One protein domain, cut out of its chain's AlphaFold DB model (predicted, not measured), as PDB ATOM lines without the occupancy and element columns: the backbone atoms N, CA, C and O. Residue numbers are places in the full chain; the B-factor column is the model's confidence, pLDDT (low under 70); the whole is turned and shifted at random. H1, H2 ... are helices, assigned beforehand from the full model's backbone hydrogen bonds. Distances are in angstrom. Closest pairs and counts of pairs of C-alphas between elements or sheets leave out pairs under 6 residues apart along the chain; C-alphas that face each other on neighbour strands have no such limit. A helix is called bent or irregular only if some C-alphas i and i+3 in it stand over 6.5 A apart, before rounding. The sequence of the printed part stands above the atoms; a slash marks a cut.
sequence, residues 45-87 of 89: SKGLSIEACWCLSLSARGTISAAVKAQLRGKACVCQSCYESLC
ATOM      1  N   SER A  45     220.151 164.404 118.629       92.19
ATOM      2  CA  SER A  45     220.390 165.452 117.623       92.19
ATOM      3  C   SER A  45     220.952 166.745 118.232       92.19
ATOM      4  O   SER A  45     221.539 167.548 117.517       92.19
ATOM      5  N   LYS A  46     220.774 166.956 119.544       92.12
ATOM      6  CA  LYS A  46     221.355 168.071 120.311       92.12
ATOM      7  C   LYS A  46     222.721 167.737 120.930       92.12
ATOM      8  O   LYS A  46     223.248 168.555 121.675       92.12
ATOM      9  N   GLY A  47     223.280 166.552 120.669       94.06
ATOM     10  CA  GLY A  47     224.558 166.109 121.239       94.06
ATOM     11  C   GLY A  47     224.473 165.592 122.680       94.06
ATOM     12  O   GLY A  47     225.495 165.474 123.347       94.06
ATOM     13  N   LEU A  48     223.270 165.291 123.174       95.00
ATOM     14  CA  LEU A  48     223.047 164.696 124.493       95.00
ATOM     15  C   LEU A  48     222.847 163.176 124.381       95.00
ATOM     16  O   LEU A  48     222.603 162.639 123.300       95.00
ATOM     17  N   SER A  49     222.919 162.476 125.512       95.25
ATOM     18  CA  SER A  49     222.686 161.031 125.559       95.25
ATOM     19  C   SER A  49     221.225 160.667 125.240       95.25
ATOM     20  O   SER A  49     220.309 161.488 125.374       95.25
ATOM     21  N   ILE A  50     220.984 159.424 124.808       93.31
ATOM     22  CA  ILE A  50     219.626 158.950 124.485       93.31
ATOM     23  C   ILE A  50     218.742 158.873 125.737       93.31
ATOM     24  O   ILE A  50     217.528 159.051 125.655       93.31
ATOM     25  N   GLU A  51     219.354 158.684 126.899       94.00
ATOM     26  CA  GLU A  51     218.738 158.653 128.221       94.00
ATOM     27  C   GLU A  51     218.093 159.992 128.591       94.00
ATOM     28  O   GLU A  51     217.107 160.015 129.322       94.00
ATOM     29  N   ALA A  52     218.592 161.100 128.032       94.00
ATOM     30  CA  ALA A  52     217.996 162.426 128.178       94.00
ATOM     31  C   ALA A  52     216.845 162.690 127.185       94.00
ATOM     32  O   ALA A  52     216.223 163.755 127.223       94.00
ATOM     33  N   CYS A  53     216.557 161.767 126.260       94.50
ATOM     34  CA  CYS A  53     215.524 161.955 125.245       94.50
ATOM     35  C   CYS A  53     214.142 161.541 125.758       94.50
ATOM     36  O   CYS A  53     213.955 160.429 126.251       94.50
ATOM     37  N   TRP A  54     213.134 162.383 125.511       93.06
ATOM     38  CA  TRP A  54     211.735 162.099 125.858       93.06
ATOM     39  C   TRP A  54     211.241 160.751 125.297       93.06
ATOM     40  O   TRP A  54     210.374 160.104 125.889       93.06
ATOM     41  N   CYS A  55     211.790 160.309 124.157       91.38
ATOM     42  CA  CYS A  55     211.341 159.093 123.483       91.38
ATOM     43  C   CYS A  55     211.661 157.828 124.278       91.38
ATOM     44  O   CYS A  55     210.916 156.854 124.179       91.38
ATOM     45  N   LEU A  56     212.723 157.833 125.092       91.12
ATOM     46  CA  LEU A  56     213.057 156.685 125.927       91.12
ATOM     47  C   LEU A  56     212.007 156.507 127.032       91.12
ATOM     48  O   LEU A  56     211.529 155.393 127.243       91.12
ATOM     49  N   SER A  57     211.556 157.610 127.641       85.56
ATOM     50  CA  SER A  57     210.512 157.622 128.678       85.56
ATOM     51  C   SER A  57     209.130 157.194 128.167       85.56
ATOM     52  O   SER A  57     208.302 156.720 128.941       85.56
ATOM     53  N   LEU A  58     208.864 157.359 126.867       83.38
ATOM     54  CA  LEU A  58     207.572 157.056 126.234       83.38
ATOM     55  C   LEU A  58     207.545 155.744 125.442       83.38
ATOM     56  O   LEU A  58     206.476 155.338 124.976       83.38
ATOM     57  N   SER A  59     208.683 155.058 125.319       70.62
ATOM     58  CA  SER A  59     208.822 153.822 124.540       70.62
ATOM     59  C   SER A  59     207.874 152.699 124.992       70.62
ATOM     60  O   SER A  59     207.429 151.904 124.170       70.62
ATOM     61  N   ALA A  60     207.478 152.681 126.269       74.38
ATOM     62  CA  ALA A  60     206.523 151.716 126.818       74.38
ATOM     63  C   ALA A  60     205.044 152.009 126.483       74.38
ATOM     64  O   ALA A  60     204.186 151.170 126.743       74.38
ATOM     65  N   ARG A  61     204.709 153.195 125.948       75.62
ATOM     66  CA  ARG A  61     203.309 153.640 125.770       75.62
ATOM     67  C   ARG A  61     202.685 153.294 124.419       75.62
ATOM     68  O   ARG A  61     201.505 153.564 124.220       75.62
ATOM     69  N   GLY A  62     203.447 152.731 123.490       77.62
ATOM     70  CA  GLY A  62     202.920 152.323 122.192       77.62
ATOM     71  C   GLY A  62     204.012 152.124 121.158       77.62
ATOM     72  O   GLY A  62     205.179 152.423 121.389       77.62
ATOM     73  N   THR A  63     203.625 151.634 119.983       83.19
ATOM     74  CA  THR A  63     204.583 151.359 118.906       83.19
ATOM     75  C   THR A  63     204.163 152.064 117.625       83.19
ATOM     76  O   THR A  63     203.032 151.914 117.165       83.19
ATOM     77  N   ILE A  64     205.091 152.795 117.007       86.62
ATOM     78  CA  ILE A  64     204.911 153.297 115.641       86.62
ATOM     79  C   ILE A  64     204.986 152.108 114.669       86.62
ATOM     80  O   ILE A  64     205.868 151.247 114.787       86.62
ATOM     81  N   SER A  65     204.079 152.071 113.689       87.81
ATOM     82  CA  SER A  65     204.027 151.005 112.682       87.81
ATOM     83  C   SER A  65     205.337 150.886 111.890       87.81
ATOM     84  O   SER A  65     206.059 151.862 111.668       87.81
ATOM     85  N   ALA A  66     205.660 149.673 111.432       88.19
ATOM     86  CA  ALA A  66     206.882 149.421 110.665       88.19
ATOM     87  C   ALA A  66     206.953 150.254 109.372       88.19
ATOM     88  O   ALA A  66     208.012 150.790 109.053       88.19
ATOM     89  N   ALA A  67     205.823 150.433 108.682       87.56
ATOM     90  CA  ALA A  67     205.736 151.237 107.465       87.56
ATOM     91  C   ALA A  67     206.093 152.714 107.703       87.56
ATOM     92  O   ALA A  67     206.773 153.331 106.886       87.56
ATOM     93  N   VAL A  68     205.676 153.284 108.837       85.88
ATOM     94  CA  VAL A  68     206.029 154.663 109.200       85.88
ATOM     95  C   VAL A  68     207.503 154.743 109.597       85.88
ATOM     96  O   VAL A  68     208.220 155.611 109.109       85.88
ATOM     97  N   LYS A  69     208.009 153.793 110.394       85.94
ATOM     98  CA  LYS A  69     209.441 153.735 110.744       85.94
ATOM     99  C   LYS A  69     210.337 153.650 109.507       85.94
ATOM    100  O   LYS A  69     211.347 154.345 109.450       85.94
ATOM    101  N   ALA A  70     209.959 152.851 108.509       87.75
ATOM    102  CA  ALA A  70     210.698 152.734 107.254       87.75
ATOM    103  C   ALA A  70     210.793 154.075 106.507       87.75
ATOM    104  O   ALA A  70     211.861 154.426 106.017       87.75
ATOM    105  N   GLN A  71     209.713 154.860 106.487       85.38
ATOM    106  CA  GLN A  71     209.685 156.174 105.832       85.38
ATOM    107  C   GLN A  71     210.508 157.246 106.558       85.38
ATOM    108  O   GLN A  71     210.926 158.225 105.932       85.38
ATOM    109  N   LEU A  72     210.712 157.078 107.864       84.56
ATOM    110  CA  LEU A  72     211.395 158.035 108.736       84.56
ATOM    111  C   LEU A  72     212.872 157.699 108.975       84.56
ATOM    112  O   LEU A  72     213.632 158.549 109.441       84.56
ATOM    113  N   ARG A  73     213.287 156.466 108.672       83.31
ATOM    114  CA  ARG A  73     214.653 155.991 108.902       83.31
ATOM    115  C   ARG A  73     215.665 156.887 108.181       83.31
ATOM    116  O   ARG A  73     215.534 157.139 106.988       83.31
ATOM    117  N   GLY A  74     216.679 157.339 108.919       81.62
ATOM    118  CA  GLY A  74     217.777 158.148 108.380       81.62
ATOM    119  C   GLY A  74     217.425 159.603 108.056       81.62
ATOM    120  O   GLY A  74     218.227 160.266 107.412       81.62
ATOM    121  N   LYS A  75     216.248 160.098 108.467       85.38
ATOM    122  CA  LYS A  75     215.812 161.483 108.223       85.38
ATOM    123  C   LYS A  75     215.977 162.352 109.471       85.38
ATOM    124  O   LYS A  75     216.971 163.042 109.624       85.38
ATOM    125  N   ALA A  76     214.996 162.305 110.365       91.06
ATOM    126  CA  ALA A  76     214.998 162.999 111.647       91.06
ATOM    127  C   ALA A  76     214.044 162.286 112.607       91.06
ATOM    128  O   ALA A  76     213.160 161.529 112.188       91.06
ATOM    129  N   CYS A  77     214.204 162.531 113.905       92.38
ATOM    130  CA  CYS A  77     213.273 162.024 114.904       92.38
ATOM    131  C   CYS A  77     211.914 162.732 114.790       92.38
ATOM    132  O   CYS A  77     211.840 163.924 114.489       92.38
ATOM    133  N   VAL A  78     210.833 162.002 115.073       93.31
ATOM    134  CA  VAL A  78     209.502 162.597 115.292       93.31
ATOM    135  C   VAL A  78     209.493 163.394 116.596       93.31
ATOM    136  O   VAL A  78     210.343 163.154 117.440       93.31
ATOM    137  N   CYS A  79     208.560 164.329 116.782       94.69
ATOM    138  CA  CYS A  79     208.331 164.964 118.086       94.69
ATOM    139  C   CYS A  79     207.398 164.116 118.966       94.69
ATOM    140  O   CYS A  79     206.676 163.258 118.453       94.69
ATOM    141  N   GLN A  80     207.359 164.409 120.270       94.25
ATOM    142  CA  GLN A  80     206.486 163.724 121.229       94.25
ATOM    143  C   GLN A  80     205.014 163.726 120.795       94.25
ATOM    144  O   GLN A  80     204.391 162.672 120.743       94.25
ATOM    145  N   SER A  81     204.471 164.883 120.406       94.12
ATOM    146  CA  SER A  81     203.061 164.989 120.011       94.12
ATOM    147  C   SER A  81     202.735 164.147 118.771       94.12
ATOM    148  O   SER A  81     201.682 163.514 118.696       94.12
ATOM    149  N   CYS A  82     203.648 164.099 117.792       93.56
ATOM    150  CA  CYS A  82     203.483 163.245 116.616       93.56
ATOM    151  C   CYS A  82     203.634 161.763 116.967       93.56
ATOM    152  O   CYS A  82     202.894 160.952 116.425       93.56
ATOM    153  N   TYR A  83     204.548 161.405 117.871       92.31
ATOM    154  CA  TYR A  83     204.668 160.039 118.380       92.31
ATOM    155  C   TYR A  83     203.361 159.580 119.031       92.31
ATOM    156  O   TYR A  83     202.811 158.564 118.625       92.31
ATOM    157  N   GLU A  84     202.811 160.368 119.953       91.50
ATOM    158  CA  GLU A  84     201.546 160.066 120.635       91.50
ATOM    159  C   GLU A  84     200.373 159.937 119.651       91.50
ATOM    160  O   GLU A  84     199.523 159.071 119.828       91.50
ATOM    161  N   SER A  85     200.363 160.731 118.574       90.75
ATOM    162  CA  SER A  85     199.351 160.638 117.508       90.75
ATOM    163  C   SER A  85     199.514 159.399 116.613       90.75
ATOM    164  O   SER A  85     198.540 158.917 116.039       90.75
ATOM    165  N   LEU A  86     200.745 158.902 116.445       89.44
ATOM    166  CA  LEU A  86     201.078 157.759 115.583       89.44
ATOM    167  C   LEU A  86     201.014 156.413 116.316       89.44
ATOM    168  O   LEU A  86     200.870 155.369 115.673       89.44
ATOM    169  N   CYS A  87     201.166 156.421 117.637       86.75
ATOM    170  CA  CYS A  87     201.088 155.229 118.465       86.75
ATOM    171  C   CYS A  87     199.646 154.724 118.527       86.75
ATOM    172  O   CYS A  87     198.751 155.383 119.049       86.75
TER     173      CYS A  87
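What this domain is: This is residues 45 to 87 of the 89 residues of an uncharacterized protein of Shewanella sp. P1-14-1 (UniProt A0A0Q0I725). Three short helices sit round an open loop of chain: H1 and H3 lie near each other with a shallow tilt, while H2 stands off from both, and the chain goes out from H1 to H2 and folds back to H3. Residues 46 to 52, before H1, stick out as an arm, and residues 70 to 75, of which 70 to 72 belong to H2, also stand free. The printed part has 43 residues with three named helices, in the order H1, H2, H3, and no named strand; the class is all helix. It is only just compact, close to loose, with a radius of gyration of the C-alphas of 10.7 A and spans of 28 by 23 by 14 A.

How they stand to each other: Start at H1, residues 54 to 61, the longest helix by residues. Look next at H3, residues 80 to 86: it is close to H1 but not clearly touching, and the closest C-alphas, those of Cys 55 and Gln 80, are 7.1 A apart. Their lines stand at a shallow tilt of 31 degrees, and they run the same way. H2, residues 66 to 72, is apart from H1, and H2 and H3 are apart too. In the backbones of H2 and H3 every O i to N i+4 pair is within hydrogen-bond range; in H1 2 of 4 are, beside 4 of 5 O i to N i+3 pairs.

Where its parts are: Find C-alpha 54 at (211.735, 162.099, 125.858); from there H1 runs 11.9 A to C-alpha 61. It is irregular, with C-alphas 57 and 60 7.4 A apart. H2 begins at C-alpha 66, at (206.882, 149.421, 110.665), and measures 9.9 A. H3 measures 9.8 A and ends at C-alpha 86, at (201.078, 157.759, 115.583).

The domain as a whole: The two C-alphas farthest apart, those of Leu 48 and Ala 67, are 27.8 A apart. The printed part has no cut; the link from H1 to H2 is tight, and that from H2 to H3 is short. The mean pLDDT of the printed part is 88.5, and no printed residue is under 70.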